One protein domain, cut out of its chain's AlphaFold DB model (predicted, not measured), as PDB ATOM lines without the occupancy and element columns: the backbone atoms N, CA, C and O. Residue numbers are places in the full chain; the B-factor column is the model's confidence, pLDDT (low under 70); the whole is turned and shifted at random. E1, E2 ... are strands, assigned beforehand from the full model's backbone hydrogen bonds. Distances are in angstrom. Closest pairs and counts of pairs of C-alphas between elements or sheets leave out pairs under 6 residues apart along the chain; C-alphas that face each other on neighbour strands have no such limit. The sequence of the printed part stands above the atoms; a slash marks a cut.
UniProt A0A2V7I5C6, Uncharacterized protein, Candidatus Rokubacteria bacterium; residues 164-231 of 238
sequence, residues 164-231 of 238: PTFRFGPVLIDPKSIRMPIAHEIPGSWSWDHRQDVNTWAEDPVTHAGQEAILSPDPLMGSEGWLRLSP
ATOM      1  N   PRO A 164     -26.480  28.434   8.035       87.06
ATOM      2  CA  PRO A 164     -27.034  28.956   9.275       87.06
ATOM      3  C   PRO A 164     -28.415  29.583   9.051       87.06
ATOM      4  O   PRO A 164     -28.628  30.357   8.120       87.06
ATOM      5  N   THR A 165     -29.337  29.276   9.963       88.19
ATOM      6  CA  THR A 165     -30.696  29.828   9.996       88.19
ATOM      7  C   THR A 165     -30.866  30.765  11.186       88.19
ATOM      8  O   THR A 165     -30.547  30.403  12.323       88.19
ATOM      9  N   PHE A 166     -31.426  31.945  10.953       85.19
ATOM     10  CA  PHE A 166     -31.697  32.959  11.967       85.19
ATOM     11  C   PHE A 166     -33.202  33.107  12.131       85.19
ATOM     12  O   PHE A 166     -33.891  33.463  11.179       85.19
ATOM     13  N   ARG A 167     -33.732  32.848  13.329       82.75
ATOM     14  CA  ARG A 167     -35.158  33.073  13.580       82.75
ATOM     15  C   ARG A 167     -35.459  34.571  13.510       82.75
ATOM     16  O   ARG A 167     -34.782  35.362  14.163       82.75
ATOM     17  N   PHE A 168     -36.493  34.931  12.761       77.81
ATOM     18  CA  PHE A 168     -36.986  36.298  12.626       77.81
ATOM     19  C   PHE A 168     -38.518  36.266  12.774       77.81
ATOM     20  O   PHE A 168     -39.174  35.424  12.162       77.81
ATOM     21  N   GLY A 169     -39.115  37.125  13.606       68.25
ATOM     22  CA  GLY A 169     -40.581  37.214  13.686       68.25
ATOM     23  C   GLY A 169     -41.161  37.757  15.001       68.25
ATOM     24  O   GLY A 169     -40.440  37.810  16.001       68.25
ATOM     25  N   PRO A 170     -42.462  38.122  15.009       81.00
ATOM     26  CA  PRO A 170     -43.354  38.214  13.844       81.00
ATOM     27  C   PRO A 170     -43.025  39.435  12.970       81.00
ATOM     28  O   PRO A 170     -42.773  40.525  13.482       81.00
ATOM     29  N   VAL A 171     -43.022  39.253  11.648       86.81
ATOM     30  CA  VAL A 171     -42.782  40.326  10.669       86.81
ATOM     31  C   VAL A 171     -43.954  40.466   9.708       86.81
ATOM     32  O   VAL A 171     -44.628  39.488   9.392       86.81
ATOM     33  N   LEU A 172     -44.196  41.690   9.240       88.19
ATOM     34  CA  LEU A 172     -45.144  41.957   8.164       88.19
ATOM     35  C   LEU A 172     -44.411  41.857   6.828       88.19
ATOM     36  O   LEU A 172     -43.459  42.599   6.595       88.19
ATOM     37  N   ILE A 173     -44.858  40.944   5.972       88.62
ATOM     38  CA  ILE A 173     -44.266  40.693   4.658       88.62
ATOM     39  C   ILE A 173     -45.313  40.836   3.560       88.62
ATOM     40  O   ILE A 173     -46.498  40.581   3.771       88.62
ATOM     41  N   ASP A 174     -44.860  41.220   2.373       88.75
ATOM     42  CA  ASP A 174     -45.641  41.072   1.153       88.75
ATOM     43  C   ASP A 174     -45.445  39.636   0.629       88.75
ATOM     44  O   ASP A 174     -44.308  39.263   0.322       88.75
ATOM     45  N   PRO A 175     -46.512  38.822   0.515       83.44
ATOM     46  CA  PRO A 175     -46.397  37.430   0.086       83.44
ATOM     47  C   PRO A 175     -45.886  37.266  -1.354       83.44
ATOM     48  O   PRO A 175     -45.426  36.187  -1.709       83.44
ATOM     49  N   LYS A 176     -45.950  38.302  -2.201       85.06
ATOM     50  CA  LYS A 176     -45.402  38.253  -3.568       85.06
ATOM     51  C   LYS A 176     -43.943  38.694  -3.642       85.06
ATOM     52  O   LYS A 176     -43.265  38.400  -4.625       85.06
ATOM     53  N   SER A 177     -43.462  39.445  -2.651       86.62
ATOM     54  CA  SER A 177     -42.114  40.015  -2.639       86.62
ATOM     55  C   SER A 177     -41.593  40.117  -1.208       86.62
ATOM     56  O   SER A 177     -41.723  41.148  -0.544       86.62
ATOM     57  N   ILE A 178     -40.951  39.047  -0.736       88.88
ATOM     58  CA  ILE A 178     -40.364  39.027   0.604       88.88
ATOM     59  C   ILE A 178     -39.110  39.905   0.616       88.88
ATOM     60  O   ILE A 178     -38.105  39.629  -0.048       88.88
ATOM     61  N   ARG A 179     -39.181  40.994   1.381       88.06
ATOM     62  CA  ARG A 179     -38.095  41.959   1.577       88.06
ATOM     63  C   ARG A 179     -37.616  41.885   3.014       88.06
ATOM     64  O   ARG A 179     -38.414  42.065   3.928       88.06
ATOM     65  N   MET A 180     -36.323  41.653   3.211       88.00
ATOM     66  CA  MET A 180     -35.724  41.549   4.544       88.00
ATOM     67  C   MET A 180     -34.441  42.381   4.642       88.00
ATOM     68  O   MET A 180     -33.748  42.579   3.636       88.00
ATOM     69  N   PRO A 181     -34.090  42.853   5.850       82.38
ATOM     70  CA  PRO A 181     -32.791  43.457   6.114       82.38
ATOM     71  C   PRO A 181     -31.717  42.359   6.151       82.38
ATOM     72  O   PRO A 181     -31.418  41.798   7.204       82.38
ATOM     73  N   ILE A 182     -31.170  42.016   4.985       87.12
ATOM     74  CA  ILE A 182     -30.128  40.988   4.832       87.12
ATOM     75  C   ILE A 182     -28.746  41.623   4.676       87.12
ATOM     76  O   ILE A 182     -28.604  42.690   4.086       87.12
ATOM     77  N   ALA A 183     -27.701  40.954   5.157       83.50
ATOM     78  CA  ALA A 183     -26.331  41.394   4.918       83.50
ATOM     79  C   ALA A 183     -25.880  40.948   3.516       83.50
ATOM     80  O   ALA A 183     -25.483  39.799   3.324       83.50
ATOM     81  N   HIS A 184     -25.948  41.854   2.537       78.44
ATOM     82  CA  HIS A 184     -25.559  41.568   1.146       78.44
ATOM     83  C   HIS A 184     -24.038  41.363   0.968       78.44
ATOM     84  O   HIS A 184     -23.593  40.800  -0.026       78.44
ATOM     85  N   GLU A 185     -23.219  41.807   1.924       81.62
ATOM     86  CA  GLU A 185     -21.758  41.644   1.874       81.62
ATOM     87  C   GLU A 185     -21.291  40.220   2.212       81.62
ATOM     88  O   GLU A 185     -20.138  39.870   1.956       81.62
ATOM     89  N   ILE A 186     -22.167  39.390   2.789       84.19
ATOM     90  CA  ILE A 186     -21.834  38.014   3.154       84.19
ATOM     91  C   ILE A 186     -22.000  37.117   1.916       84.19
ATOM     92  O   ILE A 186     -23.101  37.058   1.367       84.19
ATOM     93  N   PRO A 187     -20.951  36.390   1.479       84.62
ATOM     94  CA  PRO A 187     -21.057  35.465   0.356       84.62
ATOM     95  C   PRO A 187     -22.086  34.360   0.628       84.62
ATOM     96  O   PRO A 187     -22.005  33.680   1.650       84.62
ATOM     97  N   GLY A 188     -23.015  34.158  -0.305       87.62
ATOM     98  CA  GLY A 188     -24.075  33.155  -0.204       87.62
ATOM     99  C   GLY A 188     -25.393  33.649  -0.798       87.62
ATOM    100  O   GLY A 188     -25.458  34.737  -1.372       87.62
ATOM    101  N   SER A 189     -26.443  32.843  -0.663       91.12
ATOM    102  CA  SER A 189     -27.813  33.223  -1.013       91.12
ATOM    103  C   SER A 189     -28.708  33.182   0.220       91.12
ATOM    104  O   SER A 189     -28.583  32.303   1.071       91.12
ATOM    105  N   TRP A 190     -29.605  34.161   0.326       92.62
ATOM    106  CA  TRP A 190     -30.555  34.254   1.426       92.62
ATOM    107  C   TRP A 190     -31.923  33.712   0.995       92.62
ATOM    108  O   TRP A 190     -32.415  34.076  -0.076       92.62
ATOM    109  N   SER A 191     -32.549  32.890   1.840       93.38
ATOM    110  CA  SER A 191     -33.929  32.403   1.681       93.38
ATOM    111  C   SER A 191     -34.743  32.554   2.974       93.38
ATOM    112  O   SER A 191     -34.188  32.712   4.067       93.38
ATOM    113  N   TRP A 192     -36.069  32.600   2.841       93.31
ATOM    114  CA  TRP A 192     -37.031  32.692   3.937       93.31
ATOM    115  C   TRP A 192     -37.749  31.358   4.101       93.31
ATOM    116  O   TRP A 192     -38.648  31.012   3.332       93.31
ATOM    117  N   ASP A 193     -37.353  30.623   5.134       93.00
ATOM    118  CA  ASP A 193     -37.999  29.380   5.525       93.00
ATOM    119  C   ASP A 193     -39.163  29.683   6.456       93.00
ATOM    120  O   ASP A 193     -38.985  30.249   7.539       93.00
ATOM    121  N   HIS A 194     -40.362  29.262   6.083       90.81
ATOM    122  CA  HIS A 194     -41.539  29.476   6.911       90.81
ATOM    123  C   HIS A 194     -42.544  28.342   6.764       90.81
ATOM    124  O   HIS A 194     -42.481  27.508   5.859       90.81
ATOM    125  N   ARG A 195     -43.475  28.299   7.712       88.19
ATOM    126  CA  ARG A 195     -44.606  27.382   7.648       88.19
ATOM    127  C   ARG A 195     -45.684  27.996   6.770       88.19
ATOM    128  O   ARG A 195     -46.242  29.026   7.138       88.19
ATOM    129  N   GLN A 196     -45.976  27.346   5.648       85.69
ATOM    130  CA  GLN A 196     -47.105  27.719   4.796       85.69
ATOM    131  C   GLN A 196     -48.428  27.265   5.437       85.69
ATOM    132  O   GLN A 196     -49.430  27.976   5.380       85.69
ATOM    133  N   ASP A 197     -48.411  26.111   6.111       85.19
ATOM    134  CA  ASP A 197     -49.486  25.623   6.973       85.19
ATOM    135  C   ASP A 197     -48.931  24.826   8.180       85.19
ATOM    136  O   ASP A 197     -47.732  24.818   8.469       85.19
ATOM    137  N   VAL A 198     -49.810  24.168   8.941       85.38
ATOM    138  CA  VAL A 198     -49.438  23.414  10.156       85.38
ATOM    139  C   VAL A 198     -48.468  22.255   9.865       85.38
ATOM    140  O   VAL A 198     -47.684  21.873  10.736       85.38
ATOM    141  N   ASN A 199     -48.471  21.717   8.648       90.00
ATOM    142  CA  ASN A 199     -47.732  20.522   8.251       90.00
ATOM    143  C   ASN A 199     -46.687  20.775   7.157       90.00
ATOM    144  O   ASN A 199     -45.802  19.937   6.985       90.00
ATOM    145  N   THR A 200     -46.758  21.895   6.437       91.88
ATOM    146  CA  THR A 200     -45.884  22.169   5.293       91.88
ATOM    147  C   THR A 200     -44.932  23.334   5.533       91.88
ATOM    148  O   THR A 200     -45.247  24.330   6.191       91.88
ATOM    149  N   TRP A 201     -43.730  23.178   4.984       92.19
ATOM    150  CA  TRP A 201     -42.687  24.191   4.958       92.19
ATOM    151  C   TRP A 201     -42.502  24.686   3.532       92.19
ATOM    152  O   TRP A 201     -42.518  23.886   2.596       92.19
ATOM    153  N   ALA A 202     -42.290  25.987   3.400       92.12
ATOM    154  CA  ALA A 202     -41.933  26.642   2.157       92.12
ATOM    155  C   ALA A 202     -40.628  27.424   2.343       92.12
ATOM    156  O   ALA A 202     -40.335  27.924   3.435       92.12
ATOM    157  N   GLU A 203     -39.861  27.504   1.263       93.44
ATOM    158  CA  GLU A 203     -38.616  28.259   1.170       93.44
ATOM    159  C   GLU A 203     -38.759  29.260   0.026       93.44
ATOM    160  O   GLU A 203     -38.813  28.872  -1.141       93.44
ATOM    161  N   ASP A 204     -38.832  30.543   0.371       92.81
ATOM    162  CA  ASP A 204     -39.024  31.618  -0.598       92.81
ATOM    163  C   ASP A 204     -37.759  32.470  -0.761       92.81
ATOM    164  O   ASP A 204     -37.024  32.702   0.207       92.81
ATOM    165  N   PRO A 205     -37.484  32.984  -1.971       92.75
ATOM    166  CA  PRO A 205     -36.363  33.884  -2.190       92.75
ATOM    167  C   PRO A 205     -36.586  35.216  -1.470       92.75
ATOM    168  O   PRO A 205     -37.687  35.769  -1.465       92.75
ATOM    169  N   VAL A 206     -35.510  35.773  -0.913       91.12
ATOM    170  CA  VAL A 206     -35.555  37.065  -0.218       91.12
ATOM    171  C   VAL A 206     -34.836  38.129  -1.021       91.12
ATOM    172  O   VAL A 206     -33.763  37.906  -1.581       91.12
ATOM    173  N   THR A 207     -35.407  39.325  -1.033       87.94
ATOM    174  CA  THR A 207     -34.786  40.511  -1.621       87.94
ATOM    175  C   THR A 207     -34.336  41.474  -0.528       87.94
ATOM    176  O   THR A 207     -34.943  41.560   0.542       87.94
ATOM    177  N   HIS A 208     -33.248  42.201  -0.779       83.75
ATOM    178  CA  HIS A 208     -32.729  43.176   0.176       83.75
ATOM    179  C   HIS A 208     -33.697  44.360   0.315       83.75
ATOM    180  O   HIS A 208     -34.065  44.997  -0.676       83.75
ATOM    181  N   ALA A 209     -34.090  44.684   1.547       79.38
ATOM    182  CA  ALA A 209     -34.883  45.876   1.830       79.38
ATOM    183  C   ALA A 209     -34.051  47.148   1.569       79.38
ATOM    184  O   ALA A 209     -32.995  47.347   2.165       79.38
ATOM    185  N   GLY A 210     -34.494  47.997   0.640       74.31
ATOM    186  CA  GLY A 210     -33.847  49.284   0.363       74.31
ATOM    187  C   GLY A 210     -34.065  50.308   1.484       74.31
ATOM    188  O   GLY A 210     -34.817  50.069   2.423       74.31
ATOM    189  N   GLN A 211     -33.432  51.479   1.365       73.38
ATOM    190  CA  GLN A 211     -33.640  52.604   2.295       73.38
ATOM    191  C   GLN A 211     -34.905  53.424   1.988       73.38
ATOM    192  O   GLN A 211     -35.228  54.370   2.704       73.38
ATOM    193  N   GLU A 212     -35.624  53.073   0.925       74.50
ATOM    194  CA  GLU A 212     -36.867  53.729   0.546       74.50
ATOM    195  C   GLU A 212     -38.027  53.175   1.381       74.50
ATOM    196  O   GLU A 212     -38.311  51.976   1.371       74.50
ATOM    197  N   ALA A 213     -38.719  54.057   2.102       70.31
ATOM    198  CA  ALA A 213     -39.911  53.713   2.872       70.31
ATOM    199  C   ALA A 213     -41.130  53.601   1.940       70.31
ATOM    200  O   ALA A 213     -41.960  54.507   1.864       70.31
ATOM    201  N   ILE A 214     -41.212  52.499   1.194       73.75
ATOM    202  CA  ILE A 214     -42.323  52.207   0.283       73.75
ATOM    203  C   ILE A 214     -43.318  51.281   0.984       73.75
ATOM    204  O   ILE A 214     -42.940  50.245   1.530       73.75
ATOM    205  N   LEU A 215     -44.602  51.636   0.940       74.44
ATOM    206  CA  LEU A 215     -45.686  50.731   1.318       74.44
ATOM    207  C   LEU A 215     -46.015  49.822   0.131       74.44
ATOM    208  O   LEU A 215     -46.206  50.318  -0.981       74.44
ATOM    209  N   SER A 216     -46.087  48.506   0.359       78.19
ATOM    210  CA  SER A 216     -46.526  47.592  -0.697       78.19
ATOM    211  C   SER A 216     -47.981  47.900  -1.082       78.19
ATOM    212  O   SER A 216     -48.799  48.165  -0.195       78.19
ATOM    213  N   PRO A 217     -48.324  47.887  -2.383       82.88
ATOM    214  CA  PRO A 217     -49.711  47.982  -2.823       82.88
ATOM    215  C   PRO A 217     -50.532  46.730  -2.472       82.88
ATOM    216  O   PRO A 217     -51.762  46.793  -2.490       82.88
ATOM    217  N   ASP A 218     -49.877  45.605  -2.173       86.12
ATOM    218  CA  ASP A 218     -50.524  44.348  -1.816       86.12
ATOM    219  C   ASP A 218     -50.729  44.218  -0.292       86.12
ATOM    220  O   ASP A 218     -49.939  44.749   0.496       86.12
ATOM    221  N   PRO A 219     -51.781  43.504   0.164       88.19
ATOM    222  CA  PRO A 219     -52.008  43.269   1.584       88.19
ATOM    223  C   PRO A 219     -50.825  42.556   2.241       88.19
ATOM    224  O   PRO A 219     -50.448  41.451   1.847       88.19
ATOM    225  N   LEU A 220     -50.277  43.181   3.280       89.25
ATOM    226  CA  LEU A 220     -49.223  42.581   4.088       89.25
ATOM    227  C   LEU A 220     -49.787  41.447   4.946       89.25
ATOM    228  O   LEU A 220     -50.882  41.549   5.504       89.25
ATOM    229  N   MET A 221     -49.001  40.389   5.100       88.75
ATOM    230  CA  MET A 221     -49.311  39.236   5.935       88.75
ATOM    231  C   MET A 221     -48.296  39.123   7.073       88.75
ATOM    232  O   MET A 221     -47.104  39.366   6.887       88.75
ATOM    233  N   GLY A 222     -48.768  38.753   8.264       88.75
ATOM    234  CA  GLY A 222     -47.888  38.393   9.371       88.75
ATOM    235  C   GLY A 222     -47.249  37.032   9.116       88.75
ATOM    236  O   GLY A 222     -47.964  36.056   8.901       88.75
ATOM    237  N   SER A 223     -45.924  36.964   9.159       87.56
ATOM    238  CA  SER A 223     -45.167  35.723   9.011       87.56
ATOM    239  C   SER A 223     -44.148  35.574  10.134       87.56
ATOM    240  O   SER A 223     -43.478  36.527  10.537       87.56
ATOM    241  N   GLU A 224     -43.996  34.341  10.601       89.00
ATOM    242  CA  GLU A 224     -42.872  33.906  11.426       89.00
ATOM    243  C   GLU A 224     -42.053  32.889  10.645       89.00
ATOM    244  O   GLU A 224     -42.611  32.057   9.926       89.00
ATOM    245  N   GLY A 225     -40.733  32.951  10.780       89.50
ATOM    246  CA  GLY A 225     -39.865  32.078  10.014       89.50
ATOM    247  C   GLY A 225     -38.398  32.209  10.383       89.50
ATOM    248  O   GLY A 225     -38.018  32.731  11.440       89.50
ATOM    249  N   TRP A 226     -37.570  31.693   9.489       91.19
ATOM    250  CA  TRP A 226     -36.129  31.686   9.607       91.19
ATOM    251  C   TRP A 226     -35.517  32.229   8.328       91.19
ATOM    252  O   TRP A 226     -35.834  31.801   7.224       91.19
ATOM    253  N   LEU A 227     -34.593  33.161   8.495       91.50
ATOM    254  CA  LEU A 227     -33.740  33.626   7.426       91.50
ATOM    255  C   LEU A 227     -32.561  32.651   7.303       91.50
ATOM    256  O   LEU A 227     -31.771  32.525   8.241       91.50
ATOM    257  N   ARG A 228     -32.449  31.940   6.184       92.06
ATOM    258  CA  ARG A 228     -31.369  30.985   5.909       92.06
ATOM    259  C   ARG A 228     -30.313  31.637   5.028       92.06
ATOM    260  O   ARG A 228     -30.653  32.237   4.015       92.06
ATOM    261  N   LEU A 229     -29.042  31.493   5.399       91.88
ATOM    262  CA  LEU A 229     -27.902  31.822   4.542       91.88
ATOM    263  C   LEU A 229     -27.312  30.528   3.986       91.88
ATOM    264  O   LEU A 229     -26.660  29.780   4.714       91.88
ATOM    265  N   SER A 230     -27.524  30.274   2.704       91.62
ATOM    266  CA  SER A 230     -26.924  29.141   2.008       91.62
ATOM    267  C   SER A 230     -25.515  29.504   1.533       91.62
ATOM    268  O   SER A 230     -25.325  30.590   0.971       91.62
ATOM    269  N   PRO A 231     -24.514  28.631   1.748       89.38
ATOM    270  CA  PRO A 231     -23.163  28.868   1.255       89.38
ATOM    271  C   PRO A 231     -23.158  28.956  -0.281       89.38
ATOM    272  O   PRO A 231     -24.014  28.355  -0.935       89.38
TER     273      PRO A 231
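What this domain is: This is residues 164 to 231 of the 238 residues of an uncharacterized protein of Candidatus Rokubacteria bacterium (UniProt A0A2V7I5C6). One strongly twisted sheet of four strands has two long loops, residues 174 to 188 and 206 to 220, joined by a short parallel pairing of 179 to 180 with 207 to 208. The 68 printed residues hold E1, E2, E3 and E4, in the sheet order E1 - E4 - E2 - E3, all antiparallel. The class is all strand, though 31 residues are in named elements; the whole is compact, radius of gyration of the C-alphas 12.1 A, and flat, 35 by 33 by 17 A.

Where its parts are: E1, residues 165 to 173, starts with C-alpha 165 at (-30.696, 29.828, 9.996), spans 18.2 A and bends by 85 degrees at 170. E2 is residues 189 to 195, 19.8 A; E3 is 201 to 205, 13.6 A. E4, residues 221 to 230, spans 24.9 A, bends by 64 degrees at 224 and ends with C-alpha 230 at (-26.924, 29.141, 2.008).

How they stand to each other: Edge strand E1 is antiparallel to E4 at 151 degrees, with N 166 and O 227 2.8 A apart, within hydrogen-bond range. E4 and E2 pair likewise at 139 degrees, N 193 to O 226 2.8 A. E2 and edge strand E3 form a hairpin at 148 degrees, N 192 to O 204 2.8 A. E1 and E3 are apart.

The domain as a whole: The farthest C-alphas, Asn 199 and Glu 212, are 35.8 A apart. The printed part has no cut. Links E1 to E2 and E3 to E4 are long. Residue 169 is under pLDDT 70.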